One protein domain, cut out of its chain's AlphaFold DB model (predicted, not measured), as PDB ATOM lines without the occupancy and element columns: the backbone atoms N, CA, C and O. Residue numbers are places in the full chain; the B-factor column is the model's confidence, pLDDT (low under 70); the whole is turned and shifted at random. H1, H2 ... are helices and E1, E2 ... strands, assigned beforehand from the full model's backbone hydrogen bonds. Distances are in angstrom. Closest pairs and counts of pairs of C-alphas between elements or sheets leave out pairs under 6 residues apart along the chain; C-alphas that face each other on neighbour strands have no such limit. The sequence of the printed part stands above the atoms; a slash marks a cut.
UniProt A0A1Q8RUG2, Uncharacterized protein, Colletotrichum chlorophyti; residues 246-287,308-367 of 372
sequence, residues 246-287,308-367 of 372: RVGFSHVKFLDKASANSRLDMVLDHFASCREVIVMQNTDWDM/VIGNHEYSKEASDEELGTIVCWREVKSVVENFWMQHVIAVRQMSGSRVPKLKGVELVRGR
ATOM      1  N   ARG A 246     121.929 194.258 209.121       97.38
ATOM      2  CA  ARG A 246     121.773 195.602 209.680       97.38
ATOM      3  C   ARG A 246     120.345 196.091 209.562       97.38
ATOM      4  O   ARG A 246     119.819 196.229 208.453       97.38
ATOM      5  N   VAL A 247     119.753 196.397 210.707       96.69
ATOM      6  CA  VAL A 247     118.382 196.898 210.798       96.69
ATOM      7  C   VAL A 247     118.403 198.275 211.439       96.69
ATOM      8  O   VAL A 247     119.020 198.467 212.481       96.69
ATOM      9  N   GLY A 248     117.762 199.242 210.796       96.06
ATOM     10  CA  GLY A 248     117.639 200.609 211.279       96.06
ATOM     11  C   GLY A 248     116.269 200.877 211.892       96.06
ATOM     12  O   GLY A 248     115.259 200.442 211.342       96.06
ATOM     13  N   PHE A 249     116.228 201.660 212.966       95.12
ATOM     14  CA  PHE A 249     114.998 202.171 213.575       95.12
ATOM     15  C   PHE A 249     115.160 203.646 213.938       95.12
ATOM     16  O   PHE A 249     116.270 204.108 214.190       95.12
ATOM     17  N   SER A 250     114.055 204.389 213.991       92.12
ATOM     18  CA  SER A 250     114.083 205.769 214.489       92.12
ATOM     19  C   SER A 250     114.436 205.802 215.978       92.12
ATOM     20  O   SER A 250     113.939 204.968 216.737       92.12
ATOM     21  N   HIS A 251     115.226 206.789 216.413       91.44
ATOM     22  CA  HIS A 251     115.579 206.984 217.828       91.44
ATOM     23  C   HIS A 251     114.357 207.070 218.759       91.44
ATOM     24  O   HIS A 251     114.396 206.550 219.871       91.44
ATOM     25  N   VAL A 252     113.229 207.595 218.269       90.00
ATOM     26  CA  VAL A 252     111.966 207.683 219.029       90.00
ATOM     27  C   VAL A 252     111.372 206.317 219.401       90.00
ATOM     28  O   VAL A 252     110.430 206.237 220.179       90.00
ATOM     29  N   LYS A 253     111.877 205.218 218.828       92.12
ATOM     30  CA  LYS A 253     111.473 203.850 219.188       92.12
ATOM     31  C   LYS A 253     112.230 203.304 220.404       92.12
ATOM     32  O   LYS A 253     111.977 202.169 220.797       92.12
ATOM     33  N   PHE A 254     113.128 204.099 220.984       92.81
ATOM     34  CA  PHE A 254     113.951 203.756 222.144       92.81
ATOM     35  C   PHE A 254     113.779 204.770 223.283       92.81
ATOM     36  O   PHE A 254     114.691 204.960 224.076       92.81
ATOM     37  N   LEU A 255     112.637 205.461 223.353       89.56
ATOM     38  CA  LEU A 255     112.378 206.451 224.410       89.56
ATOM     39  C   LEU A 255     112.196 205.812 225.791       89.56
ATOM     40  O   LEU A 255     112.454 206.463 226.796       89.56
ATOM     41  N   ASP A 256     111.772 204.548 225.824       90.06
ATOM     42  CA  ASP A 256     111.469 203.805 227.041       90.06
ATOM     43  C   ASP A 256     111.862 202.317 226.919       90.06
ATOM     44  O   ASP A 256     112.109 201.788 225.826       90.06
ATOM     45  N   LYS A 257     111.898 201.627 228.066       92.38
ATOM     46  CA  LYS A 257     112.291 200.212 228.181       92.38
ATOM     47  C   LYS A 257     111.373 199.262 227.408       92.38
ATOM     48  O   LYS A 257     111.863 198.319 226.786       92.38
ATOM     49  N   ALA A 258     110.057 199.475 227.453       93.06
ATOM     50  CA  ALA A 258     109.097 198.585 226.806       93.06
ATOM     51  C   ALA A 258     109.214 198.681 225.280       93.06
ATOM     52  O   ALA A 258     109.290 197.655 224.598       93.06
ATOM     53  N   SER A 259     109.328 199.902 224.754       93.00
ATOM     54  CA  SER A 259     109.579 200.160 223.338       93.00
ATOM     55  C   SER A 259     110.907 199.549 222.889       93.00
ATOM     56  O   SER A 259     110.927 198.815 221.899       93.00
ATOM     57  N   ALA A 260     111.996 199.762 223.637       95.00
ATOM     58  CA  ALA A 260     113.306 199.196 223.312       95.00
ATOM     59  C   ALA A 260     113.287 197.658 223.272       95.00
ATOM     60  O   ALA A 260     113.806 197.064 222.322       95.00
ATOM     61  N   ASN A 261     112.665 197.005 224.257       96.12
ATOM     62  CA  ASN A 261     112.552 195.544 224.298       96.12
ATOM     63  C   ASN A 261     111.656 195.005 223.178       96.12
ATOM     64  O   ASN A 261     112.011 194.019 222.539       96.12
ATOM     65  N   SER A 262     110.561 195.699 222.856       95.69
ATOM     66  CA  SER A 262     109.704 195.344 221.721       95.69
ATOM     67  C   SER A 262     110.475 195.344 220.392       95.69
ATOM     68  O   SER A 262     110.290 194.447 219.564       95.69
ATOM     69  N   ARG A 263     111.395 196.303 220.187       96.12
ATOM     70  CA  ARG A 263     112.279 196.312 219.006       96.12
ATOM     71  C   ARG A 263     113.250 195.143 219.005       96.12
ATOM     72  O   ARG A 263     113.485 194.561 217.949       96.12
ATOM     73  N   LEU A 264     113.801 194.792 220.163       97.12
ATOM     74  CA  LEU A 264     114.690 193.642 220.273       97.12
ATOM     75  C   LEU A 264     113.962 192.337 219.949       97.12
ATOM     76  O   LEU A 264     114.480 191.553 219.163       97.12
ATOM     77  N   ASP A 265     112.764 192.131 220.495       96.00
ATOM     78  CA  ASP A 265     111.947 190.948 220.210       96.00
ATOM     79  C   ASP A 265     111.684 190.816 218.708       96.00
ATOM     80  O   ASP A 265     111.996 189.787 218.115       96.00
ATOM     81  N   MET A 266     111.259 191.906 218.061       94.56
ATOM     82  CA  MET A 266     111.094 191.958 216.607       94.56
ATOM     83  C   MET A 266     112.375 191.564 215.852       94.56
ATOM     84  O   MET A 266     112.316 190.807 214.880       94.56
ATOM     85  N   VAL A 267     113.538 192.069 216.280       95.94
ATOM     86  CA  VAL A 267     114.831 191.725 215.671       95.94
ATOM     87  C   VAL A 267     115.146 190.239 215.850       95.94
ATOM     88  O   VAL A 267     115.528 189.575 214.888       95.94
ATOM     89  N   LEU A 268     114.958 189.699 217.051       95.25
ATOM     90  CA  LEU A 268     115.248 188.299 217.355       95.25
ATOM     91  C   LEU A 268     114.304 187.328 216.634       95.25
ATOM     92  O   LEU A 268     114.749 186.254 216.226       95.25
ATOM     93  N   ASP A 269     113.040 187.713 216.456       93.19
ATOM     94  CA  ASP A 269     111.998 186.879 215.851       93.19
ATOM     95  C   ASP A 269     112.074 186.848 214.322       93.19
ATOM     96  O   ASP A 269     111.827 185.806 213.709       93.19
ATOM     97  N   HIS A 270     112.447 187.964 213.689       91.19
ATOM     98  CA  HIS A 270     112.378 188.094 212.229       91.19
ATOM     99  C   HIS A 270     113.742 188.214 211.540       91.19
ATOM    100  O   HIS A 270     113.869 187.858 210.368       91.19
ATOM    101  N   PHE A 271     114.785 188.654 212.245       93.94
ATOM    102  CA  PHE A 271     116.086 188.973 211.657       93.94
ATOM    103  C   PHE A 271     117.195 188.072 212.213       93.94
ATOM    104  O   PHE A 271     118.116 188.517 212.897       93.94
ATOM    105  N   ALA A 272     117.137 186.779 211.886       93.19
ATOM    106  CA  ALA A 272     118.028 185.755 212.448       93.19
ATOM    107  C   ALA A 272     119.542 186.039 212.285       93.19
ATOM    108  O   ALA A 272     120.348 185.661 213.147       93.19
ATOM    109  N   SER A 273     119.942 186.702 211.194       95.38
ATOM    110  CA  SER A 273     121.338 187.092 210.935       95.38
ATOM    111  C   SER A 273     121.682 188.508 211.387       95.38
ATOM    112  O   SER A 273     122.816 188.933 211.162       95.38
ATOM    113  N   CYS A 274     120.764 189.231 212.033       97.06
ATOM    114  CA  CYS A 274     121.047 190.575 212.515       97.06
ATOM    115  C   CYS A 274     122.236 190.546 213.480       97.06
ATOM    116  O   CYS A 274     122.351 189.680 214.358       97.06
ATOM    117  N   ARG A 275     123.163 191.476 213.268       96.81
ATOM    118  CA  ARG A 275     124.330 191.699 214.128       96.81
ATOM    119  C   ARG A 275     124.423 193.139 214.591       96.81
ATOM    120  O   ARG A 275     125.090 193.389 215.589       96.81
ATOM    121  N   GLU A 276     123.780 194.062 213.881       97.69
ATOM    122  CA  GLU A 276     123.834 195.485 214.180       97.69
ATOM    123  C   GLU A 276     122.435 196.093 214.088       97.69
ATOM    124  O   GLU A 276     121.770 196.004 213.052       97.69
ATOM    125  N   VAL A 277     122.010 196.740 215.171       98.12
ATOM    126  CA  VAL A 277     120.841 197.613 215.177       98.12
ATOM    127  C   VAL A 277     121.321 199.056 215.139       98.12
ATOM    128  O   VAL A 277     122.167 199.470 215.932       98.12
ATOM    129  N   ILE A 278     120.797 199.811 214.181       97.50
ATOM    130  CA  ILE A 278     121.184 201.189 213.912       97.50
ATOM    131  C   ILE A 278     120.059 202.115 214.376       97.50
ATOM    132  O   ILE A 278     118.968 202.131 213.807       97.50
ATOM    133  N   VAL A 279     120.337 202.901 215.405       96.12
ATOM    134  CA  VAL A 279     119.474 203.973 215.887       96.12
ATOM    135  C   VAL A 279     119.697 205.189 215.002       96.12
ATOM    136  O   VAL A 279     120.792 205.744 214.950       96.12
ATOM    137  N   MET A 280     118.659 205.572 214.270       93.44
ATOM    138  CA  MET A 280     118.698 206.686 213.337       93.44
ATOM    139  C   MET A 280     118.070 207.920 213.980       93.44
ATOM    140  O   MET A 280     116.859 207.965 214.232       93.44
ATOM    141  N   GLN A 281     118.891 208.936 214.216       90.19
ATOM    142  CA  GLN A 281     118.415 210.279 214.502       90.19
ATOM    143  C   GLN A 281     118.154 210.959 213.163       90.19
ATOM    144  O   GLN A 281     119.072 211.265 212.407       90.19
ATOM    145  N   ASN A 282     116.877 211.100 212.819       78.25
ATOM    146  CA  ASN A 282     116.492 211.709 211.561       78.25
ATOM    147  C   ASN A 282     116.265 213.196 211.790       78.25
ATOM    148  O   ASN A 282     115.293 213.584 212.440       78.25
ATOM    149  N   THR A 283     117.140 214.019 211.237       62.56
ATOM    150  CA  THR A 283     116.989 215.466 211.244       62.56
ATOM    151  C   THR A 283     116.148 215.906 210.041       62.56
ATOM    152  O   THR A 283     116.544 216.717 209.206       62.56
ATOM    153  N   ASP A 284     114.936 215.348 209.929       57.09
ATOM    154  CA  ASP A 284     113.938 215.793 208.949       57.09
ATOM    155  C   ASP A 284     113.339 217.133 209.435       57.09
ATOM    156  O   ASP A 284     112.211 217.197 209.920       57.09
ATOM    157  N   TRP A 285     114.083 218.237 209.316       43.84
ATOM    158  CA  TRP A 285     113.576 219.591 209.604       43.84
ATOM    159  C   TRP A 285     112.649 220.141 208.501       43.84
ATOM    160  O   TRP A 285     112.734 221.323 208.159       43.84
ATOM    161  N   ASP A 286     111.768 219.327 207.906       45.12
ATOM    162  CA  ASP A 286     110.734 219.866 207.016       45.12
ATOM    163  C   ASP A 286     109.482 218.979 206.894       45.12
ATOM    164  O   ASP A 286     109.521 217.880 206.338       45.12
ATOM    165  N   MET A 287     108.323 219.517 207.300       39.91
ATOM    166  CA  MET A 287     106.998 218.958 206.984       39.91
ATOM    167  C   MET A 287     106.795 218.744 205.474       39.91
ATOM    168  O   MET A 287     105.982 217.912 205.068       39.91
ATOM    169  N   VAL A 308     123.705 214.963 221.190       90.62
ATOM    170  CA  VAL A 308     122.385 215.026 221.823       90.62
ATOM    171  C   VAL A 308     121.343 214.344 220.940       90.62
ATOM    172  O   VAL A 308     121.106 214.760 219.804       90.62
ATOM    173  N   ILE A 309     120.663 213.332 221.484       86.75
ATOM    174  CA  ILE A 309     119.657 212.551 220.745       86.75
ATOM    175  C   ILE A 309     118.258 213.146 220.891       86.75
ATOM    176  O   ILE A 309     117.489 213.162 219.929       86.75
ATOM    177  N   GLY A 310     117.947 213.681 222.071       82.75
ATOM    178  CA  GLY A 310     116.660 214.288 222.383       82.75
ATOM    179  C   GLY A 310     116.266 214.054 223.834       82.75
ATOM    180  O   GLY A 310     117.114 213.757 224.677       82.75
ATOM    181  N   ASN A 311     114.968 214.168 224.111       78.38
ATOM    182  CA  ASN A 311     114.424 213.899 225.435       78.38
ATOM    183  C   ASN A 311     113.977 212.440 225.528       78.38
ATOM    184  O   ASN A 311     113.139 212.013 224.735       78.38
ATOM    185  N   HIS A 312     114.526 211.689 226.482       73.69
ATOM    186  CA  HIS A 312     114.159 210.294 226.743       73.69
ATOM    187  C   HIS A 312     113.677 210.149 228.190       73.69
ATOM    188  O   HIS A 312     114.268 210.717 229.106       73.69
ATOM    189  N   GLU A 313     112.614 209.374 228.401       70.75
ATOM    190  CA  GLU A 313     112.019 209.138 229.720       70.75
ATOM    191  C   GLU A 313     112.451 207.763 230.242       70.75
ATOM    192  O   GLU A 313     111.673 206.809 230.302       70.75
ATOM    193  N   TYR A 314     113.727 207.633 230.607       74.38
ATOM    194  CA  TYR A 314     114.201 206.423 231.272       74.38
ATOM    195  C   TYR A 314     113.868 206.471 232.767       74.38
ATOM    196  O   TYR A 314     113.994 207.508 233.419       74.38
ATOM    197  N   SER A 315     113.427 205.343 233.332       66.00
ATOM    198  CA  SER A 315     113.202 205.257 234.776       66.00
ATOM    199  C   SER A 315     114.531 205.350 235.530       66.00
ATOM    200  O   SER A 315     115.562 204.895 235.040       66.00
ATOM    201  N   LYS A 316     114.504 205.861 236.769       66.12
ATOM    202  CA  LYS A 316     115.683 205.941 237.658       66.12
ATOM    203  C   LYS A 316     116.348 204.587 237.949       66.12
ATOM    204  O   LYS A 316     117.455 204.540 238.452       66.12
ATOM    205  N   GLU A 317     115.671 203.481 237.655       63.56
ATOM    206  CA  GLU A 317     116.200 202.118 237.806       63.56
ATOM    207  C   GLU A 317     117.137 201.714 236.656       63.56
ATOM    208  O   GLU A 317     117.799 200.680 236.720       63.56
ATOM    209  N   ALA A 318     117.141 202.486 235.568       62.00
ATOM    210  CA  ALA A 318     117.869 202.180 234.344       62.00
ATOM    211  C   ALA A 318     119.281 202.777 234.298       62.00
ATOM    212  O   ALA A 318     120.120 202.277 233.545       62.00
ATOM    213  N   SER A 319     119.527 203.833 235.074       57.97
ATOM    214  CA  SER A 319     120.791 204.559 235.152       57.97
ATOM    215  C   SER A 319     121.090 204.924 236.602       57.97
ATOM    216  O   SER A 319     120.229 205.459 237.294       57.97
ATOM    217  N   ASP A 320     122.321 204.674 237.053       57.25
ATOM    218  CA  ASP A 320     122.771 205.038 238.407       57.25
ATOM    219  C   ASP A 320     122.839 206.568 238.620       57.25
ATOM    220  O   ASP A 320     122.910 207.044 239.752       57.25
ATOM    221  N   GLU A 321     122.777 207.347 237.537       59.62
ATOM    222  CA  GLU A 321     122.745 208.810 237.537       59.62
ATOM    223  C   GLU A 321     121.336 209.318 237.189       59.62
ATOM    224  O   GLU A 321     120.633 208.723 236.364       59.62
ATOM    225  N   GLU A 322     120.909 210.427 237.812       58.53
ATOM    226  CA  GLU A 322     119.715 211.170 237.386       58.53
ATOM    227  C   GLU A 322     119.964 211.724 235.978       58.53
ATOM    228  O   GLU A 322     120.482 212.827 235.817       58.53
ATOM    229  N   LEU A 323     119.621 210.938 234.955       62.53
ATOM    230  CA  LEU A 323     119.672 211.388 233.570       62.53
ATOM    231  C   LEU A 323     118.825 212.658 233.442       62.53
ATOM    232  O   LEU A 323     117.650 212.688 233.822       62.53
ATOM    233  N   GLY A 324     119.448 213.722 232.939       61.16
ATOM    234  CA  GLY A 324     118.757 214.970 232.649       61.16
ATOM    235  C   GLY A 324     117.673 214.776 231.586       61.16
ATOM    236  O   GLY A 324     117.625 213.770 230.884       61.16
ATOM    237  N   THR A 325     116.797 215.774 231.421       67.81
ATOM    238  CA  THR A 325     115.734 215.739 230.398       67.81
ATOM    239  C   THR A 325     116.286 215.579 228.979       67.81
ATOM    240  O   THR A 325     115.576 215.071 228.123       67.81
ATOM    241  N   ILE A 326     117.531 215.998 228.736       75.62
ATOM    242  CA  ILE A 326     118.241 215.881 227.462       75.62
ATOM    243  C   ILE A 326     119.332 214.830 227.638       75.62
ATOM    244  O   ILE A 326     120.183 215.000 228.508       75.62
ATOM    245  N   VAL A 327     119.318 213.794 226.798       86.88
ATOM    246  CA  VAL A 327     120.293 212.699 226.864       86.88
ATOM    247  C   VAL A 327     121.216 212.669 225.650       86.88
ATOM    248  O   VAL A 327     120.813 212.937 224.507       86.88
ATOM    249  N   CYS A 328     122.466 212.302 225.907       92.50
ATOM    250  CA  CYS A 328     123.486 212.095 224.887       92.50
ATOM    251  C   CYS A 328     123.460 210.650 224.364       92.50
ATOM    252  O   CYS A 328     122.942 209.727 225.003       92.50
ATOM    253  N   TRP A 329     124.052 210.418 223.192       94.94
ATOM    254  CA  TRP A 329     124.101 209.093 222.571       94.94
ATOM    255  C   TRP A 329     124.741 208.029 223.470       94.94
ATOM    256  O   TRP A 329     124.249 206.899 223.516       94.94
ATOM    257  N   ARG A 330     125.805 208.373 224.212       94.62
ATOM    258  CA  ARG A 330     126.473 207.450 225.148       94.62
ATOM    259  C   ARG A 330     125.496 206.866 226.168       94.62
ATOM    260  O   ARG A 330     125.507 205.657 226.404       94.62
ATOM    261  N   GLU A 331     124.654 207.715 226.745       91.88
ATOM    262  CA  GLU A 331     123.690 207.350 227.785       91.88
ATOM    263  C   GLU A 331     122.593 206.456 227.208       91.88
ATOM    264  O   GLU A 331     122.368 205.355 227.707       91.88
ATOM    265  N   VAL A 332     121.987 206.879 226.089       92.94
ATOM    266  CA  VAL A 332     120.987 206.088 225.351       92.94
ATOM    267  C   VAL A 332     121.540 204.707 225.018       92.94
ATOM    268  O   VAL A 332     120.876 203.695 225.246       92.94
ATOM    269  N   LYS A 333     122.770 204.650 224.499       95.75
ATOM    270  CA  LYS A 333     123.406 203.396 224.113       95.75
ATOM    271  C   LYS A 333     123.594 202.466 225.310       95.75
ATOM    272  O   LYS A 333     123.195 201.307 225.227       95.75
ATOM    273  N   SER A 334     124.158 202.972 226.406       94.19
ATOM    274  CA  SER A 334     124.396 202.199 227.631       94.19
ATOM    275  C   SER A 334     123.095 201.631 228.208       94.19
ATOM    276  O   SER A 334     122.985 200.432 228.474       94.19
ATOM    277  N   VAL A 335     122.068 202.480 228.321       93.31
ATOM    278  CA  VAL A 335     120.759 202.122 228.880       93.31
ATOM    279  C   VAL A 335     120.064 201.051 228.034       93.31
ATOM    280  O   VAL A 335     119.615 200.033 228.564       93.31
ATOM    281  N   VAL A 336     120.013 201.233 226.710       95.25
ATOM    282  CA  VAL A 336     119.364 200.275 225.802       95.25
ATOM    283  C   VAL A 336     120.117 198.944 225.764       95.25
ATOM    284  O   VAL A 336     119.483 197.890 225.818       95.25
ATOM    285  N   GLU A 337     121.454 198.958 225.720       96.00
ATOM    286  CA  GLU A 337     122.253 197.725 225.758       96.00
ATOM    287  C   GLU A 337     122.033 196.953 227.071       96.00
ATOM    288  O   GLU A 337     121.884 195.726 227.040       96.00
ATOM    289  N   ASN A 338     121.918 197.648 228.209       94.88
ATOM    290  CA  ASN A 338     121.588 197.034 229.495       94.88
ATOM    291  C   ASN A 338     120.176 196.420 229.493       94.88
ATOM    292  O   ASN A 338     120.008 195.250 229.851       94.88
ATOM    293  N   PHE A 339     119.162 197.160 229.025       95.19
ATOM    294  CA  PHE A 339     117.792 196.645 228.899       95.19
ATOM    295  C   PHE A 339     117.734 195.373 228.064       95.19
ATOM    296  O   PHE A 339     117.114 194.389 228.467       95.19
ATOM    297  N   TRP A 340     118.412 195.380 226.921       96.88
ATOM    298  CA  TRP A 340     118.440 194.251 226.010       96.88
ATOM    299  C   TRP A 340     119.159 193.046 226.588       96.88
ATOM    300  O   TRP A 340     118.659 191.930 226.465       96.88
ATOM    301  N   MET A 341     120.299 193.253 227.247       96.31
ATOM    302  CA  MET A 341     121.025 192.169 227.902       96.31
ATOM    303  C   MET A 341     120.155 191.491 228.965       96.31
ATOM    304  O   MET A 341     120.019 190.266 228.971       96.31
ATOM    305  N   GLN A 342     119.498 192.288 229.813       95.44
ATOM    306  CA  GLN A 342     118.577 191.782 230.827       95.44
ATOM    307  C   GLN A 342     117.383 191.055 230.200       95.44
ATOM    308  O   GLN A 342     117.046 189.957 230.637       95.44
ATOM    309  N   HIS A 343     116.761 191.616 229.157       96.12
ATOM    310  CA  HIS A 343     115.611 191.010 228.476       96.12
ATOM    311  C   HIS A 343     115.969 189.672 227.818       96.12
ATOM    312  O   HIS A 343     115.246 188.686 227.966       96.12
ATOM    313  N   VAL A 344     117.120 189.595 227.147       96.25
ATOM    314  CA  VAL A 344     117.587 188.367 226.486       96.25
ATOM    315  C   VAL A 344     117.855 187.251 227.491       96.25
ATOM    316  O   VAL A 344     117.461 186.110 227.245       96.25
ATOM    317  N   ILE A 345     118.481 187.567 228.625       95.44
ATOM    318  CA  ILE A 345     118.823 186.573 229.647       95.44
ATOM    319  C   ILE A 345     117.587 186.181 230.464       95.44
ATOM    320  O   ILE A 345     117.290 184.996 230.595       95.44
ATOM    321  N   ALA A 346     116.856 187.160 231.002       95.38
ATOM    322  CA  ALA A 346     115.779 186.912 231.958       95.38
ATOM    323  C   ALA A 346     114.461 186.491 231.294       95.38
ATOM    324  O   ALA A 346     113.763 185.631 231.825       95.38
ATOM    325  N   VAL A 347     114.113 187.080 230.143       95.38
ATOM    326  CA  VAL A 347     112.815 186.852 229.482       95.38
ATOM    327  C   VAL A 347     112.947 185.842 228.350       95.38
ATOM    328  O   VAL A 347     112.191 184.875 228.293       95.38
ATOM    329  N   ARG A 348     113.922 186.029 227.454       94.56
ATOM    330  CA  ARG A 348     114.096 185.155 226.279       94.56
ATOM    331  C   ARG A 348     114.892 183.883 226.583       94.56
ATOM    332  O   ARG A 348     114.872 182.974 225.760       94.56
ATOM    333  N   GLN A 349     115.564 183.808 227.736       95.25
ATOM    334  CA  GLN A 349     116.410 182.676 228.151       95.25
ATOM    335  C   GLN A 349     117.470 182.307 227.100       95.25
ATOM    336  O   GLN A 349     117.780 181.141 226.857       95.25
ATOM    337  N   MET A 350     118.022 183.322 226.438       94.19
ATOM    338  CA  MET A 350     119.034 183.171 225.398       94.19
ATOM    339  C   MET A 350     120.395 183.664 225.901       94.19
ATOM    340  O   MET A 350     120.499 184.426 226.860       94.19
ATOM    341  N   SER A 351     121.466 183.249 225.222       93.25
ATOM    342  CA  SER A 351     122.805 183.794 225.472       93.25
ATOM    343  C   SER A 351     122.858 185.287 225.133       93.25
ATOM    344  O   SER A 351     122.389 185.693 224.066       93.25
ATOM    345  N   GLY A 352     123.535 186.078 225.970       89.75
ATOM    346  CA  GLY A 352     123.807 187.500 225.718       89.75
ATOM    347  C   GLY A 352     124.530 187.769 224.391       89.75
ATOM    348  O   GLY A 352     124.386 188.839 223.810       89.75
ATOM    349  N   SER A 353     125.211 186.767 223.819       91.88
ATOM    350  CA  SER A 353     125.821 186.852 222.482       91.88
ATOM    351  C   SER A 353     124.811 187.024 221.336       91.88
ATOM    352  O   SER A 353     125.213 187.208 220.187       91.88
ATOM    353  N   ARG A 354     123.509 186.888 221.614       91.94
ATOM    354  CA  ARG A 354     122.418 187.107 220.654       91.94
ATOM    355  C   ARG A 354     121.948 188.561 220.621       91.94
ATOM    356  O   ARG A 354     121.214 188.905 219.699       91.94
ATOM    357  N   VAL A 355     122.379 189.398 221.568       95.75
ATOM    358  CA  VAL A 355     122.096 190.836 221.553       95.75
ATOM    359  C   VAL A 355     122.879 191.478 220.396       95.75
ATOM    360  O   VAL A 355     124.108 191.356 220.352       95.75
ATOM    361  N   PRO A 356     122.211 192.127 219.425       97.12
ATOM    362  CA  PRO A 356     122.894 192.821 218.342       97.12
ATOM    363  C   PRO A 356     123.617 194.066 218.869       97.12
ATOM    364  O   PRO A 356     123.174 194.704 219.821       97.12
ATOM    365  N   LYS A 357     124.720 194.447 218.220       97.50
ATOM    366  CA  LYS A 357     125.458 195.669 218.564       97.50
ATOM    367  C   LYS A 357     124.620 196.897 218.241       97.50
ATOM    368  O   LYS A 357     124.079 196.985 217.137       97.50
ATOM    369  N   LEU A 358     124.586 197.864 219.151       97.56
ATOM    370  CA  LEU A 358     123.868 199.112 218.944       97.56
ATOM    371  C   LEU A 358     124.796 200.185 218.352       97.56
ATOM    372  O   LEU A 358     125.905 200.421 218.841       97.56
ATOM    373  N   LYS A 359     124.358 200.833 217.270       97.50
ATOM    374  CA  LYS A 359     125.072 201.935 216.603       97.50
ATOM    375  C   LYS A 359     124.148 203.128 216.419       97.50
ATOM    376  O   LYS A 359     122.990 202.939 216.082       97.50
ATOM    377  N   GLY A 360     124.674 204.334 216.587       96.31
ATOM    378  CA  GLY A 360     123.942 205.575 216.358       96.31
ATOM    379  C   GLY A 360     124.390 206.205 215.050       96.31
ATOM    380  O   GLY A 360     125.592 206.267 214.780       96.31
ATOM    381  N   VAL A 361     123.442 206.654 214.234       94.81
ATOM    382  CA  VAL A 361     123.724 207.482 213.060       94.81
ATOM    383  C   VAL A 361     122.771 208.670 213.000       94.81
ATOM    384  O   VAL A 361     121.561 208.524 213.181       94.81
ATOM    385  N   GLU A 362     123.319 209.836 212.692       91.94
ATOM    386  CA  GLU A 362     122.557 210.981 212.230       91.94
ATOM    387  C   GLU A 362     122.306 210.816 210.730       91.94
ATOM    388  O   GLU A 362     123.229 210.599 209.934       91.94
ATOM    389  N   LEU A 363     121.034 210.880 210.346       87.19
ATOM    390  CA  LEU A 363     120.610 210.801 208.961       87.19
ATOM    391  C   LEU A 363     120.311 212.204 208.443       87.19
ATOM    392  O   LEU A 363     119.280 212.781 208.776       87.19
ATOM    393  N   VAL A 364     121.174 212.706 207.562       81.75
ATOM    394  CA  VAL A 364     120.981 213.998 206.903       81.75
ATOM    395  C   VAL A 364     120.501 213.756 205.480       81.75
ATOM    396  O   VAL A 364     121.191 213.152 204.651       81.75
ATOM    397  N   ARG A 365     119.298 214.233 205.167       71.50
ATOM    398  CA  ARG A 365     118.758 214.203 203.805       71.50
ATOM    399  C   ARG A 365     119.023 215.544 203.140       71.50
ATOM    400  O   ARG A 365     118.583 216.582 203.627       71.50
ATOM    401  N   GLY A 366     119.762 215.526 202.030       56.72
ATOM    402  CA  GLY A 366     120.047 216.741 201.269       56.72
ATOM    403  C   GLY A 366     118.758 217.446 200.833       56.72
ATOM    404  O   GLY A 366     117.801 216.802 200.398       56.72
ATOM    405  N   ARG A 367     118.730 218.780 200.928       52.62
ATOM    406  CA  ARG A 367     117.702 219.592 200.264       52.62
ATOM    407  C   ARG A 367     117.959 219.587 198.755       52.62
ATOM    408  O   ARG A 367     119.110 219.603 198.332       52.62
TER     409      ARG A 367
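This is residues 246 to 287 and 308 to 367 of the 372 residues of an uncharacterized protein of Colletotrichum chlorophyti (UniProt A0A1Q8RUG2). A narrow, strongly twisted sheet of three parallel strands, in the order E1, E2, E4, has the long helix H3 over one face and the short H1 on that same face, while H2 grazes the sheet and meets H3 at a steep angle. A long loop, residues 311 to 328, joins the short strand E3 to H3, and its residues 315 to 322 lie on the side of H3 away from the sheet. The printed part has 102 residues, with three named helices and four named strands in the order E1, H1, H2, E2, E3, H3, E4, a mixed class of helices and strands. It is compact, with a radius of gyration of the C-alphas of 14.0 A, and spans 45 by 34 by 19 A.

In the sheet, E2, residues 276 to 282, is the inner strand between the edge strands E1, residues 246 to 250, and E4, residues 357 to 365. E1 and E2 are parallel at 32 degrees, with N 249 and O 278 2.9 A apart, within hydrogen-bond range. E2 and E4 are parallel at 31 degrees, with N 279 and O 359 at 2.7 A. H3, residues 329 to 346, is on the sheet at a height of 7.1 A, making two layers, helix on one face of a sheet. It lies over E4 and runs along the strands, only just, at 29 degrees to E4 on the local plane; the closest C-alphas, of Lys 333 and Leu 358, are 6.7 A apart. H1, residues 251 to 254, is on the same face at a height of 5.6 A, over none of the strands. H2, residues 257 to 270, only grazes the sheet, with residues 263 to 267. H2 touches H3 at a steep tilt of 63 degrees, the same way, closest at the C-alphas of Asn 261 and Trp 340, 6.3 A; H3 uses residues 336 to 343 alone. H1 and H2 touch only at the corner, closest at the C-alphas of Phe 254 and Ala 260, 4.8 A. E1, H1, H2 and E2 form a strand-helix-strand unit, two parallel neighbour strands with helices between, with a right-handed crossover. E3, residues 308 to 310, pairs with no named strand, but with residues 327 to 328, antiparallel. In H2 and H3 every O i to N i+4 pair is within hydrogen-bond range; H1 is too short for one.

E1 begins at C-alpha 246 (121.773, 195.602, 209.680) and is 13.6 A long. H2 measures 20.0 A, E2 18.0 A and H3 25.5 A, H3 beginning at C-alpha 329 (124.101, 209.093, 222.571). E4, 24.6 A, ends at C-alpha 365 (118.758, 214.203, 203.805). H1 and E3 are short, 5.6 A and 5.8 A.

The C-alphas farthest apart, of Gln 349 and Arg 367, are 46.3 A apart. Residues 288 to 307 are not printed, and C-alphas 287 and 308 are 21.7 A apart across the cut. The link from E3 to H3 is long. Mean pLDDT of the printed part is 86.2; residues 283 to 287, 315 to 325 and 366 to 367 are under 70.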